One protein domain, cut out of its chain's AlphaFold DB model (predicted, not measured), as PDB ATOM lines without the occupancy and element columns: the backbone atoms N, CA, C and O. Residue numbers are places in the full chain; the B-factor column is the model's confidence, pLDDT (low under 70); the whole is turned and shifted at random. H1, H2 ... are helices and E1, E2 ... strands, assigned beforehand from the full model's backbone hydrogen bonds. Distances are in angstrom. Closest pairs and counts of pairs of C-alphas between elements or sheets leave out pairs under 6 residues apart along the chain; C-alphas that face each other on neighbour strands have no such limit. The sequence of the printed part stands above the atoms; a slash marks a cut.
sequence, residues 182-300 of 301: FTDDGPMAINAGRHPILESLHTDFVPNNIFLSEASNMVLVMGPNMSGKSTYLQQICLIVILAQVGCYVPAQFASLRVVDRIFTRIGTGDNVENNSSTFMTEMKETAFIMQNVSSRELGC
ATOM      1  N   PHE A 182     121.961 280.200 291.176       93.50
ATOM      2  CA  PHE A 182     120.637 280.183 291.789       93.50
ATOM      3  C   PHE A 182     119.798 279.051 291.212       93.50
ATOM      4  O   PHE A 182     119.690 278.912 289.994       93.50
ATOM      5  N   THR A 183     119.185 278.267 292.095       87.75
ATOM      6  CA  THR A 183     118.255 277.194 291.735       87.75
ATOM      7  C   THR A 183     116.909 277.425 292.412       87.75
ATOM      8  O   THR A 183     116.888 277.652 293.623       87.75
ATOM      9  N   ASP A 184     115.807 277.309 291.668       78.62
ATOM     10  CA  ASP A 184     114.455 277.504 292.217       78.62
ATOM     11  C   ASP A 184     114.068 276.381 293.198       78.62
ATOM     12  O   ASP A 184     113.714 276.668 294.340       78.62
ATOM     13  N   ASP A 185     114.256 275.115 292.800       74.06
ATOM     14  CA  ASP A 185     113.924 273.920 293.606       74.06
ATOM     15  C   ASP A 185     115.142 272.985 293.834       74.06
ATOM     16  O   ASP A 185     115.033 271.861 294.323       74.06
ATOM     17  N   GLY A 186     116.348 273.434 293.468       77.75
ATOM     18  CA  GLY A 186     117.589 272.653 293.574       77.75
ATOM     19  C   GLY A 186     118.174 272.608 294.992       77.75
ATOM     20  O   GLY A 186     117.733 273.339 295.874       77.75
ATOM     21  N   PRO A 187     119.156 271.741 295.293       87.88
ATOM     22  CA  PRO A 187     119.821 271.722 296.596       87.88
ATOM     23  C   PRO A 187     120.642 273.001 296.836       87.88
ATOM     24  O   PRO A 187     121.292 273.522 295.930       87.88
ATOM     25  N   MET A 188     120.655 273.479 298.082       91.94
ATOM     26  CA  MET A 188     121.616 274.490 298.515       91.94
ATOM     27  C   MET A 188     122.930 273.786 298.850       91.94
ATOM     28  O   MET A 188     122.977 272.928 299.727       91.94
ATOM     29  N   ALA A 189     124.005 274.145 298.165       94.69
ATOM     30  CA  ALA A 189     125.316 273.547 298.338       94.69
ATOM     31  C   ALA A 189     126.381 274.641 298.362       94.69
ATOM     32  O   ALA A 189     126.510 275.402 297.410       94.69
ATOM     33  N   ILE A 190     127.170 274.705 299.430       95.38
ATOM     34  CA  ILE A 190     128.325 275.601 299.531       95.38
ATOM     35  C   ILE A 190     129.545 274.730 299.801       95.38
ATOM     36  O   ILE A 190     129.578 273.993 300.787       95.38
ATOM     37  N   ASN A 191     130.546 274.821 298.932       95.56
ATOM     38  CA  ASN A 191     131.830 274.153 299.091       95.56
ATOM     39  C   ASN A 191     132.911 275.171 299.462       95.56
ATOM     40  O   ASN A 191     133.063 276.208 298.814       95.56
ATOM     41  N   ALA A 192     133.675 274.839 300.495       93.94
ATOM     42  CA  ALA A 192     134.732 275.641 301.078       93.94
ATOM     43  C   ALA A 192     134.313 277.096 301.368       93.94
ATOM     44  O   ALA A 192     135.065 278.034 301.093       93.94
ATOM     45  N   GLY A 193     133.111 277.283 301.921       94.38
ATOM     46  CA  GLY A 193     132.577 278.592 302.281       94.38
ATOM     47  C   GLY A 193     133.337 279.218 303.447       94.38
ATOM     48  O   GLY A 193     133.805 278.510 304.346       94.38
ATOM     49  N   ARG A 194     133.425 280.548 303.463       93.00
ATOM     50  CA  ARG A 194     134.163 281.320 304.469       93.00
ATOM     51  C   ARG A 194     133.336 282.482 304.989       93.00
ATOM     52  O   ARG A 194     132.472 283.010 304.296       93.00
ATOM     53  N   HIS A 195     133.590 282.892 306.225       93.06
ATOM     54  CA  HIS A 195     132.886 284.026 306.806       93.06
ATOM     55  C   HIS A 195     133.449 285.343 306.230       93.06
ATOM     56  O   HIS A 195     134.604 285.665 306.519       93.06
ATOM     57  N   PRO A 196     132.658 286.162 305.505       89.25
ATOM     58  CA  PRO A 196     133.178 287.299 304.730       89.25
ATOM     59  C   PRO A 196     133.910 288.345 305.582       89.25
ATOM     60  O   PRO A 196     134.909 288.912 305.153       89.25
ATOM     61  N   ILE A 197     133.440 288.577 306.812       89.25
ATOM     62  CA  ILE A 197     134.083 289.507 307.754       89.25
ATOM     63  C   ILE A 197     135.333 288.879 308.391       89.25
ATOM     64  O   ILE A 197     136.421 289.438 308.290       89.25
ATOM     65  N   LEU A 198     135.212 287.712 309.031       88.00
ATOM     66  CA  LEU A 198     136.317 287.110 309.786       88.00
ATOM     67  C   LEU A 198     137.490 286.670 308.907       88.00
ATOM     68  O   LEU A 198     138.628 286.774 309.350       88.00
ATOM     69  N   GLU A 199     137.253 286.251 307.662       84.75
ATOM     70  CA  GLU A 199     138.337 285.942 306.721       84.75
ATOM     71  C   GLU A 199     139.200 287.174 306.398       84.75
ATOM     72  O   GLU A 199     140.391 287.054 306.114       84.75
ATOM     73  N   SER A 200     138.621 288.377 306.426       79.69
ATOM     74  CA  SER A 200     139.392 289.605 306.204       79.69
ATOM     75  C   SER A 200     140.280 289.977 307.396       79.69
ATOM     76  O   SER A 200     141.288 290.653 307.210       79.69
ATOM     77  N   LEU A 201     139.922 289.514 308.597       84.12
ATOM     78  CA  LEU A 201     140.612 289.813 309.854       84.12
ATOM     79  C   LEU A 201     141.641 288.741 310.232       84.12
ATOM     80  O   LEU A 201     142.644 289.049 310.871       84.12
ATOM     81  N   HIS A 202     141.401 287.488 309.836       80.25
ATOM     82  CA  HIS A 202     142.241 286.343 310.168       80.25
ATOM     83  C   HIS A 202     142.700 285.620 308.901       80.25
ATOM     84  O   HIS A 202     141.885 285.184 308.091       80.25
ATOM     85  N   THR A 203     144.014 285.438 308.750       70.12
ATOM     86  CA  THR A 203     144.604 284.746 307.592       70.12
ATOM     87  C   THR A 203     144.286 283.251 307.557       70.12
ATOM     88  O   THR A 203     144.224 282.676 306.470       70.12
ATOM     89  N   ASP A 204     144.008 282.656 308.722       80.94
ATOM     90  CA  ASP A 204     143.915 281.205 308.929       80.94
ATOM     91  C   ASP A 204     142.462 280.739 309.146       80.94
ATOM     92  O   ASP A 204     142.177 279.865 309.966       80.94
ATOM     93  N   PHE A 205     141.502 281.350 308.446       86.56
ATOM     94  CA  PHE A 205     140.100 280.936 308.533       86.56
ATOM     95  C   PHE A 205     139.886 279.568 307.864       86.56
ATOM     96  O   PHE A 205     140.176 279.396 306.677       86.56
ATOM     97  N   VAL A 206     139.334 278.606 308.609       90.25
ATOM     98  CA  VAL A 206     139.040 277.256 308.102       90.25
ATOM     99  C   VAL A 206     137.715 277.267 307.325       90.25
ATOM    100  O   VAL A 206     136.677 277.579 307.913       90.25
ATOM    101  N   PRO A 207     137.718 276.938 306.019       92.44
ATOM    102  CA  PRO A 207     136.502 276.917 305.217       92.44
ATOM    103  C   PRO A 207     135.601 275.724 305.573       92.44
ATOM    104  O   PRO A 207     136.091 274.651 305.920       92.44
ATOM    105  N   ASN A 208     134.283 275.900 305.437       93.44
ATOM    106  CA  ASN A 208     133.276 274.895 305.789       93.44
ATOM    107  C   ASN A 208     132.314 274.603 304.631       93.44
ATOM    108  O   ASN A 208     131.996 275.490 303.836       93.44
ATOM    109  N   ASN A 209     131.813 273.369 304.585       94.38
ATOM    110  CA  ASN A 209     130.863 272.910 303.573       94.38
ATOM    111  C   ASN A 209     129.454 272.823 304.157       94.38
ATOM    112  O   ASN A 209     129.295 272.414 305.304       94.38
ATOM    113  N   ILE A 210     128.441 273.119 303.346       93.31
ATOM    114  CA  ILE A 210     127.042 272.821 303.666       93.31
ATOM    115  C   ILE A 210     126.338 272.227 302.451       93.31
ATOM    116  O   ILE A 210     126.573 272.642 301.319       93.31
ATOM    117  N   PHE A 211     125.464 271.259 302.704       93.44
ATOM    118  CA  PHE A 211     124.571 270.691 301.708       93.44
ATOM    119  C   PHE A 211     123.180 270.526 302.320       93.44
ATOM    120  O   PHE A 211     123.017 269.813 303.309       93.44
ATOM    121  N   LEU A 212     122.190 271.190 301.733       90.25
ATOM    122  CA  LEU A 212     120.779 271.075 302.070       90.25
ATOM    123  C   LEU A 212     120.019 270.664 300.813       90.25
ATOM    124  O   LEU A 212     120.115 271.306 299.769       90.25
ATOM    125  N   SER A 213     119.237 269.602 300.922       89.19
ATOM    126  CA  SER A 213     118.362 269.119 299.855       89.19
ATOM    127  C   SER A 213     116.933 269.031 300.378       89.19
ATOM    128  O   SER A 213     116.707 269.186 301.574       89.19
ATOM    129  N   GLU A 214     115.951 268.765 299.519       82.88
ATOM    130  CA  GLU A 214     114.584 268.501 299.999       82.88
ATOM    131  C   GLU A 214     114.520 267.295 300.948       82.88
ATOM    132  O   GLU A 214     113.791 267.325 301.933       82.88
ATOM    133  N   ALA A 215     115.343 266.270 300.704       84.19
ATOM    134  CA  ALA A 215     115.448 265.099 301.572       84.19
ATOM    135  C   ALA A 215     116.235 265.371 302.870       84.19
ATOM    136  O   ALA A 215     116.153 264.592 303.817       84.19
ATOM    137  N   SER A 216     117.018 266.453 302.916       84.69
ATOM    138  CA  SER A 216     117.909 266.805 304.025       84.69
ATOM    139  C   SER A 216     117.925 268.323 304.240       84.69
ATOM    140  O   SER A 216     118.927 268.995 303.983       84.69
ATOM    141  N   ASN A 217     116.786 268.872 304.660       84.44
ATOM    142  CA  ASN A 217     116.562 270.315 304.815       84.44
ATOM    143  C   ASN A 217     116.857 270.845 306.233       84.44
ATOM    144  O   ASN A 217     116.729 272.042 306.475       84.44
ATOM    145  N   MET A 218     117.272 269.974 307.156       86.62
ATOM    146  CA  MET A 218     117.631 270.319 308.530       86.62
ATOM    147  C   MET A 218     119.011 269.752 308.868       86.62
ATOM    148  O   MET A 218     119.274 268.568 308.659       86.62
ATOM    149  N   VAL A 219     119.886 270.594 309.423       88.25
ATOM    150  CA  VAL A 219     121.234 270.209 309.860       88.25
ATOM    151  C   VAL A 219     121.374 270.494 311.347       88.25
ATOM    152  O   VAL A 219     121.227 271.630 311.789       88.25
ATOM    153  N   LEU A 220     121.689 269.455 312.119       88.88
ATOM    154  CA  LEU A 220     121.993 269.576 313.539       88.88
ATOM    155  C   LEU A 220     123.499 269.816 313.720       88.88
ATOM    156  O   LEU A 220     124.307 268.921 313.478       88.88
ATOM    157  N   VAL A 221     123.883 271.015 314.159       87.69
ATOM    158  CA  VAL A 221     125.292 271.375 314.381       87.69
ATOM    159  C   VAL A 221     125.662 271.158 315.847       87.69
ATOM    160  O   VAL A 221     125.340 271.968 316.714       87.69
ATOM    161  N   MET A 222     126.376 270.068 316.132       87.44
ATOM    162  CA  MET A 222     126.820 269.705 317.484       87.44
ATOM    163  C   MET A 222     128.332 269.886 317.641       87.44
ATOM    164  O   MET A 222     129.096 269.687 316.702       87.44
ATOM    165  N   GLY A 223     128.782 270.248 318.843       86.69
ATOM    166  CA  GLY A 223     130.207 270.405 319.140       86.69
ATOM    167  C   GLY A 223     130.469 271.169 320.440       86.69
ATOM    168  O   GLY A 223     129.546 271.791 320.978       86.69
ATOM    169  N   PRO A 224     131.713 271.163 320.947       86.31
ATOM    170  CA  PRO A 224     132.074 271.853 322.184       86.31
ATOM    171  C   PRO A 224     131.908 273.374 322.065       86.31
ATOM    172  O   PRO A 224     131.836 273.939 320.970       86.31
ATOM    173  N   ASN A 225     131.816 274.073 323.196       80.19
ATOM    174  CA  ASN A 225     131.799 275.537 323.185       80.19
ATOM    175  C   ASN A 225     133.075 276.080 322.530       80.19
ATOM    176  O   ASN A 225     134.125 275.451 322.596       80.19
ATOM    177  N   MET A 226     132.954 277.231 321.861       79.00
ATOM    178  CA  MET A 226     134.050 277.880 321.122       79.00
ATOM    179  C   MET A 226     134.560 277.096 319.894       79.00
ATOM    180  O   MET A 226     135.522 277.517 319.266       79.00
ATOM    181  N   SER A 227     133.876 276.027 319.463       82.62
ATOM    182  CA  SER A 227     134.208 275.284 318.233       82.62
ATOM    183  C   SER A 227     133.764 275.970 316.928       82.62
ATOM    184  O   SER A 227     133.733 275.328 315.884       82.62
ATOM    185  N   GLY A 228     133.337 277.237 316.979       84.06
ATOM    186  CA  GLY A 228     132.921 277.999 315.794       84.06
ATOM    187  C   GLY A 228     131.495 277.746 315.284       84.06
ATOM    188  O   GLY A 228     131.166 278.208 314.197       84.06
ATOM    189  N   LYS A 229     130.616 277.068 316.040       89.38
ATOM    190  CA  LYS A 229     129.230 276.765 315.602       89.38
ATOM    191  C   LYS A 229     128.431 278.013 315.202       89.38
ATOM    192  O   LYS A 229     127.861 278.057 314.118       89.38
ATOM    193  N   SER A 230     128.426 279.045 316.047       87.50
ATOM    194  CA  SER A 230     127.721 280.303 315.759       87.50
ATOM    195  C   SER A 230     128.319 281.016 314.546       87.50
ATOM    196  O   SER A 230     127.585 281.527 313.709       87.50
ATOM    197  N   THR A 231     129.648 280.987 314.411       89.88
ATOM    198  CA  THR A 231     130.362 281.532 313.250       89.88
ATOM    199  C   THR A 231     129.984 280.809 311.960       89.88
ATOM    200  O   THR A 231     129.796 281.457 310.937       89.88
ATOM    201  N   TYR A 232     129.827 279.486 312.010       91.00
ATOM    202  CA  TYR A 232     129.387 278.676 310.878       91.00
ATOM    203  C   TYR A 232     127.954 279.026 310.440       91.00
ATOM    204  O   TYR A 232     127.716 279.235 309.252       91.00
ATOM    205  N   LEU A 233     127.019 279.185 311.382       90.94
ATOM    206  CA  LEU A 233     125.648 279.611 311.069       90.94
ATOM    207  C   LEU A 233     125.607 281.033 310.479       90.94
ATOM    208  O   LEU A 233     124.994 281.254 309.437       90.94
ATOM    209  N   GLN A 234     126.317 281.988 311.093       91.19
ATOM    210  CA  GLN A 234     126.414 283.365 310.585       91.19
ATOM    211  C   GLN A 234     127.035 283.418 309.192       91.19
ATOM    212  O   GLN A 234     126.562 284.161 308.334       91.19
ATOM    213  N   GLN A 235     128.066 282.609 308.950       93.44
ATOM    214  CA  GLN A 235     128.701 282.495 307.648       93.44
ATOM    215  C   GLN A 235     127.686 282.116 306.563       93.44
ATOM    216  O   GLN A 235     127.672 282.758 305.516       93.44
ATOM    217  N   ILE A 236     126.843 281.106 306.798       93.06
ATOM    218  CA  ILE A 236     125.846 280.661 305.813       93.06
ATOM    219  C   ILE A 236     124.861 281.794 305.509       93.06
ATOM    220  O   ILE A 236     124.659 282.122 304.340       93.06
ATOM    221  N   CYS A 237     124.316 282.447 306.542       92.75
ATOM    222  CA  CYS A 237     123.405 283.581 306.367       92.75
ATOM    223  C   CYS A 237     124.047 284.711 305.553       92.75
ATOM    224  O   CYS A 237     123.438 285.232 304.622       92.75
ATOM    225  N   LEU A 238     125.291 285.076 305.872       93.88
ATOM    226  CA  LEU A 238     126.001 286.144 305.171       93.88
ATOM    227  C   LEU A 238     126.311 285.784 303.714       93.88
ATOM    228  O   LEU A 238     126.227 286.656 302.854       93.88
ATOM    229  N   ILE A 239     126.636 284.522 303.419       94.50
ATOM    230  CA  ILE A 239     126.840 284.051 302.041       94.50
ATOM    231  C   ILE A 239     125.542 284.180 301.231       94.50
ATOM    232  O   ILE A 239     125.581 284.680 300.108       94.50
ATOM    233  N   VAL A 240     124.398 283.798 301.806       93.62
ATOM    234  CA  VAL A 240     123.085 283.934 301.152       93.62
ATOM    235  C   VAL A 240     122.742 285.404 300.893       93.62
ATOM    236  O   VAL A 240     122.349 285.752 299.780       93.62
ATOM    237  N   ILE A 241     122.978 286.285 301.871       94.12
ATOM    238  CA  ILE A 241     122.764 287.733 301.718       94.12
ATOM    239  C   ILE A 241     123.646 288.298 300.599       94.12
ATOM    240  O   ILE A 241     123.144 288.985 299.712       94.12
ATOM    241  N   LEU A 242     124.949 287.995 300.604       93.56
ATOM    242  CA  LEU A 242     125.877 288.483 299.579       93.56
ATOM    243  C   LEU A 242     125.471 288.030 298.176       93.56
ATOM    244  O   LEU A 242     125.508 288.834 297.244       93.56
ATOM    245  N   ALA A 243     125.041 286.774 298.040       94.00
ATOM    246  CA  ALA A 243     124.563 286.250 296.774       94.00
ATOM    247  C   ALA A 243     123.321 286.997 296.277       94.00
ATOM    248  O   ALA A 243     123.292 287.425 295.125       94.00
ATOM    249  N   GLN A 244     122.297 287.174 297.124       93.00
ATOM    250  CA  GLN A 244     121.035 287.814 296.724       93.00
ATOM    251  C   GLN A 244     121.160 289.332 296.510       93.00
ATOM    252  O   GLN A 244     120.343 289.913 295.802       93.00
ATOM    253  N   VAL A 245     122.208 289.971 297.045       92.25
ATOM    254  CA  VAL A 245     122.593 291.359 296.712       92.25
ATOM    255  C   VAL A 245     123.276 291.454 295.331       92.25
ATOM    256  O   VAL A 245     123.406 292.544 294.775       92.25
ATOM    257  N   GLY A 246     123.682 290.325 294.739       90.81
ATOM    258  CA  GLY A 246     124.337 290.257 293.428       90.81
ATOM    259  C   GLY A 246     125.867 290.273 293.482       90.81
ATOM    260  O   GLY A 246     126.515 290.457 292.451       90.81
ATOM    261  N   CYS A 247     126.461 290.081 294.663       92.50
ATOM    262  CA  CYS A 247     127.906 289.969 294.838       92.50
ATOM    263  C   CYS A 247     128.366 288.505 294.705       92.50
ATOM    264  O   CYS A 247     127.593 287.564 294.893       92.50
ATOM    265  N   TYR A 248     129.646 288.300 294.388       93.38
ATOM    266  CA  TYR A 248     130.241 286.965 294.458       93.38
ATOM    267  C   TYR A 248     130.436 286.592 295.925       93.38
ATOM    268  O   TYR A 248     130.630 287.450 296.789       93.38
ATOM    269  N   VAL A 249     130.416 285.297 296.208       94.81
ATOM    270  CA  VAL A 249     130.448 284.794 297.581       94.81
ATOM    271  C   VAL A 249     131.803 284.176 297.916       94.81
ATOM    272  O   VAL A 249     132.424 283.595 297.026       94.81
ATOM    273  N   PRO A 250     132.263 284.267 299.179       93.94
ATOM    274  CA  PRO A 250     133.541 283.709 299.621       93.94
ATOM    275  C   PRO A 250     133.464 282.175 299.765       93.94
ATOM    276  O   PRO A 250     133.362 281.633 300.867       93.94
ATOM    277  N   ALA A 251     133.436 281.470 298.640       94.00
ATOM    278  CA  ALA A 251     133.371 280.016 298.544       94.00
ATOM    279  C   ALA A 251     134.045 279.548 297.245       94.00
ATOM    280  O   ALA A 251     134.162 280.321 296.294       94.00
ATOM    281  N   GLN A 252     134.442 278.275 297.181       93.38
ATOM    282  CA  GLN A 252     134.921 277.672 295.928       93.38
ATOM    283  C   GLN A 252     133.759 277.354 294.982       93.38
ATOM    284  O   GLN A 252     133.859 277.535 293.772       93.38
ATOM    285  N   PHE A 253     132.638 276.902 295.542       94.31
ATOM    286  CA  PHE A 253     131.405 276.639 294.809       94.31
ATOM    287  C   PHE A 253     130.207 277.011 295.682       94.31
ATOM    288  O   PHE A 253     130.218 276.746 296.887       94.31
ATOM    289  N   ALA A 254     129.183 277.617 295.086       95.38
ATOM    290  CA  ALA A 254     127.949 277.962 295.775       95.38
ATOM    291  C   ALA A 254     126.750 277.821 294.827       95.38
ATOM    292  O   ALA A 254     126.625 278.579 293.872       95.38
ATOM    293  N   SER A 255     125.866 276.877 295.136       95.00
ATOM    294  CA  SER A 255     124.517 276.751 294.586       95.00
ATOM    295  C   SER A 255     123.538 277.121 295.691       95.00
ATOM    296  O   SER A 255     123.549 276.509 296.759       95.00
ATOM    297  N   LEU A 256     122.727 278.148 295.478       93.69
ATOM    298  CA  LEU A 256     121.848 278.722 296.488       93.69
ATOM    299  C   LEU A 256     120.406 278.759 295.986       93.69
ATOM    300  O   LEU A 256     120.130 278.902 294.798       93.69
ATOM    301  N   ARG A 257     119.471 278.664 296.926       89.69
ATOM    302  CA  ARG A 257     118.052 278.925 296.669       89.69
ATOM    303  C   ARG A 257     117.773 280.400 296.904       89.69
ATOM    304  O   ARG A 257     118.445 281.027 297.724       89.69
ATOM    305  N   VAL A 258     116.771 280.941 296.222       88.62
ATOM    306  CA  VAL A 258     116.255 282.272 296.551       88.62
ATOM    307  C   VAL A 258     115.477 282.159 297.858       88.62
ATOM    308  O   VAL A 258     114.507 281.408 297.944       88.62
ATOM    309  N   VAL A 259     115.951 282.866 298.882       88.25
ATOM    310  CA  VAL A 259     115.356 282.864 300.218       88.25
ATOM    311  C   VAL A 259     114.583 284.165 300.420       88.25
ATOM    312  O   VAL A 259     115.106 285.244 300.142       88.25
ATOM    313  N   ASP A 260     113.355 284.066 300.926       86.81
ATOM    314  CA  ASP A 260     112.499 285.232 301.182       86.81
ATOM    315  C   ASP A 260     112.773 285.843 302.563       86.81
ATOM    316  O   ASP A 260     112.680 287.058 302.753       86.81
ATOM    317  N   ARG A 261     113.110 284.999 303.551       87.44
ATOM    318  CA  ARG A 261     113.406 285.417 304.928       87.44
ATOM    319  C   ARG A 261     114.503 284.569 305.555       87.44
ATOM    320  O   ARG A 261     114.530 283.347 305.406       87.44
ATOM    321  N   ILE A 262     115.371 285.230 306.312       87.88
ATOM    322  CA  ILE A 262     116.391 284.588 307.140       87.88
ATOM    323  C   ILE A 262     115.989 284.789 308.598       87.88
ATOM    324  O   ILE A 262     115.907 285.922 309.072       87.88
ATOM    325  N   PHE A 263     115.753 283.690 309.308       86.00
ATOM    326  CA  PHE A 263     115.502 283.706 310.744       86.00
ATOM    327  C   PHE A 263     116.766 283.297 311.477       86.00
ATOM    328  O   PHE A 263     117.291 282.206 311.263       86.00
ATOM    329  N   THR A 264     117.245 284.157 312.366       81.81
ATOM    330  CA  THR A 264     118.396 283.855 313.214       81.81
ATOM    331  C   THR A 264     118.002 283.936 314.672       81.81
ATOM    332  O   THR A 264     117.540 284.980 315.126       81.81
ATOM    333  N   ARG A 265     118.273 282.870 315.417       78.50
ATOM    334  CA  ARG A 265     118.308 282.887 316.874       78.50
ATOM    335  C   ARG A 265     119.722 282.530 317.302       78.50
ATOM    336  O   ARG A 265     120.042 281.376 317.541       78.50
ATOM    337  N   ILE A 266     120.585 283.533 317.382       67.62
ATOM    338  CA  ILE A 266     121.949 283.366 317.880       67.62
ATOM    339  C   ILE A 266     121.985 284.113 319.199       67.62
ATOM    340  O   ILE A 266     121.848 285.331 319.192       67.62
ATOM    341  N   GLY A 267     122.094 283.383 320.310       60.97
ATOM    342  CA  GLY A 267     121.985 283.949 321.654       60.97
ATOM    343  C   GLY A 267     122.884 285.172 321.834       60.97
ATOM    344  O   GLY A 267     124.103 285.048 321.937       60.97
ATOM    345  N   THR A 268     122.279 286.355 321.849       51.06
ATOM    346  CA  THR A 268     122.913 287.592 322.298       51.06
ATOM    347  C   THR A 268     122.788 287.657 323.815       51.06
ATOM    348  O   THR A 268     121.757 287.268 324.358       51.06
ATOM    349  N   GLY A 269     123.843 288.113 324.494       53.72
ATOM    350  CA  GLY A 269     123.870 288.233 325.954       53.72
ATOM    351  C   GLY A 269     122.697 289.037 326.535       53.72
ATOM    352  O   GLY A 269     122.018 289.776 325.823       53.72
ATOM    353  N   ASP A 270     122.478 288.850 327.837       47.00
ATOM    354  CA  ASP A 270     121.311 289.294 328.606       47.00
ATOM    355  C   ASP A 270     120.836 290.720 328.286       47.00
ATOM    356  O   ASP A 270     121.558 291.702 328.465       47.00
ATOM    357  N   ASN A 271     119.569 290.837 327.882       46.91
ATOM    358  CA  ASN A 271     118.906 292.117 327.666       46.91
ATOM    359  C   ASN A 271     118.173 292.526 328.956       46.91
ATOM    360  O   ASN A 271     117.014 292.168 329.178       46.91
ATOM    361  N   VAL A 272     118.875 293.240 329.842       50.72
ATOM    362  CA  VAL A 272     118.385 293.639 331.181       50.72
ATOM    363  C   VAL A 272     117.225 294.655 331.111       50.72
ATOM    364  O   VAL A 272     116.482 294.816 332.076       50.72
ATOM    365  N   GLU A 273     117.003 295.305 329.965       54.75
ATOM    366  CA  GLU A 273     116.047 296.415 329.825       54.75
ATOM    367  C   GLU A 273     114.561 296.000 329.731       54.75
ATOM    368  O   GLU A 273     113.690 296.826 329.991       54.75
ATOM    369  N   ASN A 274     114.231 294.731 329.440       54.69
ATOM    370  CA  ASN A 274     112.846 294.323 329.122       54.69
ATOM    371  C   ASN A 274     112.059 293.613 330.241       54.69
ATOM    372  O   ASN A 274     110.959 293.113 329.982       54.69
ATOM    373  N   ASN A 275     112.585 293.542 331.471       56.62
ATOM    374  CA  ASN A 275     111.928 292.927 332.643       56.62
ATOM    375  C   ASN A 275     111.283 291.542 332.364       56.62
ATOM    376  O   ASN A 275     110.292 291.149 332.981       56.62
ATOM    377  N   SER A 276     111.825 290.819 331.381       61.09
ATOM    378  CA  SER A 276     111.318 289.557 330.846       61.09
ATOM    379  C   SER A 276     112.412 288.508 330.998       61.09
ATOM    380  O   SER A 276     113.571 288.784 330.699       61.09
ATOM    381  N   SER A 277     112.056 287.308 331.470       67.75
ATOM    382  CA  SER A 277     113.007 286.192 331.567       67.75
ATOM    383  C   SER A 277     113.626 285.894 330.199       67.75
ATOM    384  O   SER A 277     112.913 285.911 329.193       67.75
ATOM    385  N   THR A 278     114.921 285.570 330.162       68.12
ATOM    386  CA  THR A 278     115.631 285.142 328.945       68.12
ATOM    387  C   THR A 278     114.878 284.017 328.242       68.12
ATOM    388  O   THR A 278     114.613 284.106 327.050       68.12
ATOM    389  N   PHE A 279     114.375 283.044 329.004       75.19
ATOM    390  CA  PHE A 279     113.538 281.967 328.478       75.19
ATOM    391  C   PHE A 279     112.241 282.473 327.825       75.19
ATOM    392  O   PHE A 279     111.840 281.984 326.777       75.19
ATOM    393  N   MET A 280     111.573 283.470 328.413       76.38
ATOM    394  CA  MET A 280     110.341 284.029 327.839       76.38
ATOM    395  C   MET A 280     110.618 284.735 326.507       76.38
ATOM    396  O   MET A 280     109.846 284.580 325.563       76.38
ATOM    397  N   THR A 281     111.712 285.492 326.417       75.12
ATOM    398  CA  THR A 281     112.136 286.137 325.167       75.12
ATOM    399  C   THR A 281     112.471 285.089 324.106       75.12
ATOM    400  O   THR A 281     111.939 285.151 323.001       75.12
ATOM    401  N   GLU A 282     113.225 284.052 324.472       77.19
ATOM    402  CA  GLU A 282     113.554 282.938 323.579       77.19
ATOM    403  C   GLU A 282     112.315 282.183 323.083       77.19
ATOM    404  O   GLU A 282     112.231 281.817 321.908       77.19
ATOM    405  N   MET A 283     111.331 281.946 323.954       82.19
ATOM    406  CA  MET A 283     110.079 281.293 323.571       82.19
ATOM    407  C   MET A 283     109.238 282.177 322.649       82.19
ATOM    408  O   MET A 283     108.632 281.660 321.713       82.19
ATOM    409  N   LYS A 284     109.226 283.500 322.856       81.19
ATOM    410  CA  LYS A 284     108.544 284.444 321.957       81.19
ATOM    411  C   LYS A 284     109.193 284.491 320.576       81.19
ATOM    412  O   LYS A 284     108.476 284.439 319.583       81.19
ATOM    413  N   GLU A 285     110.521 284.539 320.504       81.25
ATOM    414  CA  GLU A 285     111.260 284.489 319.237       81.25
ATOM    415  C   GLU A 285     111.035 283.159 318.517       81.25
ATOM    416  O   GLU A 285     110.723 283.139 317.330       81.25
ATOM    417  N   THR A 286     111.097 282.041 319.244       82.94
ATOM    418  CA  THR A 286     110.836 280.711 318.674       82.94
ATOM    419  C   THR A 286     109.397 280.600 318.165       82.94
ATOM    420  O   THR A 286     109.171 280.093 317.069       82.94
ATOM    421  N   ALA A 287     108.416 281.115 318.914       83.94
ATOM    422  CA  ALA A 287     107.022 281.157 318.480       83.94
ATOM    423  C   ALA A 287     106.840 282.024 317.225       83.94
ATOM    424  O   ALA A 287     106.120 281.624 316.313       83.94
ATOM    425  N   PHE A 288     107.519 283.173 317.152       84.06
ATOM    426  CA  PHE A 288     107.498 284.041 315.978       84.06
ATOM    427  C   PHE A 288     108.089 283.355 314.746       84.06
ATOM    428  O   PHE A 288     107.484 283.420 313.677       84.06
ATOM    429  N   ILE A 289     109.226 282.664 314.896       84.88
ATOM    430  CA  ILE A 289     109.831 281.876 313.817       84.88
ATOM    431  C   ILE A 289     108.824 280.820 313.357       84.88
ATOM    432  O   ILE A 289     108.419 280.847 312.202       84.88
ATOM    433  N   MET A 290     108.325 279.973 314.266       82.56
ATOM    434  CA  MET A 290     107.391 278.879 313.952       82.56
ATOM    435  C   MET A 290     106.104 279.340 313.255       82.56
ATOM    436  O   MET A 290     105.595 278.631 312.393       82.56
ATOM    437  N   GLN A 291     105.571 280.511 313.611       84.25
ATOM    438  CA  GLN A 291     104.362 281.060 312.984       84.25
ATOM    439  C   GLN A 291     104.596 281.597 311.571       84.25
ATOM    440  O   GLN A 291     103.644 281.694 310.799       84.25
ATOM    441  N   ASN A 292     105.834 281.964 311.243       81.88
ATOM    442  CA  ASN A 292     106.176 282.576 309.967       81.88
ATOM    443  C   ASN A 292     106.944 281.642 309.028       81.88
ATOM    444  O   ASN A 292     107.166 282.069 307.900       81.88
ATOM    445  N   VAL A 293     107.287 280.413 309.457       80.31
ATOM    446  CA  VAL A 293     108.030 279.446 308.631       80.31
ATOM    447  C   VAL A 293     107.274 279.106 307.341       80.31
ATOM    448  O   VAL A 293     106.151 278.603 307.380       80.31
ATOM    449  N   SER A 294     107.925 279.304 306.196       77.50
ATOM    450  CA  SER A 294     107.485 278.876 304.864       77.50
ATOM    451  C   SER A 294     108.563 278.049 304.142       77.50
ATOM    452  O   SER A 294     109.685 277.894 304.623       77.50
ATOM    453  N   SER A 295     108.236 277.469 302.981       72.88
ATOM    454  CA  SER A 295     109.143 276.577 302.233       72.88
ATOM    455  C   SER A 295     110.369 277.273 301.623       72.88
ATOM    456  O   SER A 295     111.289 276.586 301.179       72.88
ATOM    457  N   ARG A 296     110.401 278.613 301.607       75.94
ATOM    458  CA  ARG A 296     111.455 279.443 300.991       75.94
ATOM    459  C   ARG A 296     112.296 280.217 302.005       75.94
ATOM    460  O   ARG A 296     112.833 281.279 301.703       75.94
ATOM    461  N   GLU A 297     112.405 279.710 303.225       78.06
ATOM    462  CA  GLU A 297     113.065 280.419 304.321       78.06
ATOM    463  C   GLU A 297     114.283 279.663 304.844       78.06
ATOM    464  O   GLU A 297     114.361 278.436 304.771       78.06
ATOM    465  N   LEU A 298     115.246 280.412 305.384       74.56
ATOM    466  CA  LEU A 298     116.447 279.866 306.004       74.56
ATOM    467  C   LEU A 298     116.417 280.144 307.508       74.56
ATOM    468  O   LEU A 298     116.568 281.287 307.941       74.56
ATOM    469  N   GLY A 299     116.235 279.093 308.303       73.69
ATOM    470  CA  GLY A 299     116.334 279.152 309.761       73.69
ATOM    471  C   GLY A 299     117.735 278.781 310.248       73.69
ATOM    472  O   GLY A 299     118.294 277.773 309.824       73.69
ATOM    473  N   CYS A 300     118.297 279.580 311.154       66.62
ATOM    474  CA  CYS A 300     119.547 279.307 311.861       66.62
ATOM    475  C   CYS A 300     119.339 279.521 313.365       66.62
ATOM    476  O   CYS A 300     119.048 280.637 313.801       66.62
TER     477      CYS A 300
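Overview. This is residues 182 to 300 of the 301 residues of the protein "DNA_MISMATCH_REPAIR_2 domain-containing protein" of Hordeum vulgare subsp. vulgare (UniProt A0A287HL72). What would one see first? Helix H2 runs through the middle, with the three-stranded sheet E2 E1 E3 on one side of it and the small pair of strands E4 and E5 on another, while H3 lies beyond E4 with only its residues 285 to 292 near that pair, and residues 272 to 277 stick out past its start. What is it built of? The printed part has 119 residues, with E1 H1 E2 H2 E3 E4 H3 E5 along the chain: three named helices and five named strands, mixed in class, holding 58 residues, under half. The larger sheet is antiparallel in the order E2, E1, E3, and E4 and E5 are parallel. The whole is compact, with a radius of gyration of the C-alphas of 15.6 A and spans of 46 by 35 by 27 A.

Arrangement. How is the larger sheet paired? E1, residues 188 to 193, is the inner strand and antiparallel to E2, residues 208 to 212, with N 190 and O 210 2.9 A apart. It is also antiparallel to E3, residues 253 to 256, with N 189 and O 255 2.8 A apart. Where is H2? H2, residues 229 to 244, is on this sheet at a height of 9.5 A, across the strands at 66 degrees to E1 on the local plane, over E2 and E1 and only just over E3 with 3 C-alphas; sheet and helix make two layers, a helix on one face of a sheet. E2, H2 and E3 form a split strand-helix-strand unit, two strands running the same way with E1 between them, its crossover right-handed. What of the other strands? E4, residues 261 to 264, is parallel to E5, residues 297 to 300, with N 300 and O 263 2.8 A apart; the closest C-alphas of H2 and E5 are those of Leu 233 and Cys 300, 6.2 A. E4, H3, residues 278 to 292, and E5 form a strand-helix-strand unit, two parallel neighbours with a helix between them along the chain, its crossover right-handed; the closest C-alphas of E4 and H3 are those of Phe 263 and Ile 289, 6.7 A. How do the helix backbones look? In H2 and H3 every O i to N i+4 pair is within hydrogen-bond range; H1, residues 198 to 201, is too short for one and is not on the larger sheet.

Along the chain. Where does the first element begin? E1 starts at C-alpha 188, (121.616, 274.490, 298.515), and is 12.3 A long; E2 is 13.6 A. Where are the long helices? H2 starts at C-alpha 229, (129.230, 276.765, 315.602), and is 23.4 A long, and H3 is 21.4 A. Where does the last element end? E5 ends at C-alpha 300, (119.547, 279.307, 311.861).

Size, cuts and confidence. How far does it reach? The two C-alphas farthest apart, those of Gln 252 and Asn 275, are 45.9 A apart. Which links are long? E2 to H2 and E4 to H3 are long, with 16 and 13 residues between them; the printed part has no cut. Where is confidence low? Residues 266 to 278 and residue 300 are under 70, and the mean pLDDT of the printed part is 83.6.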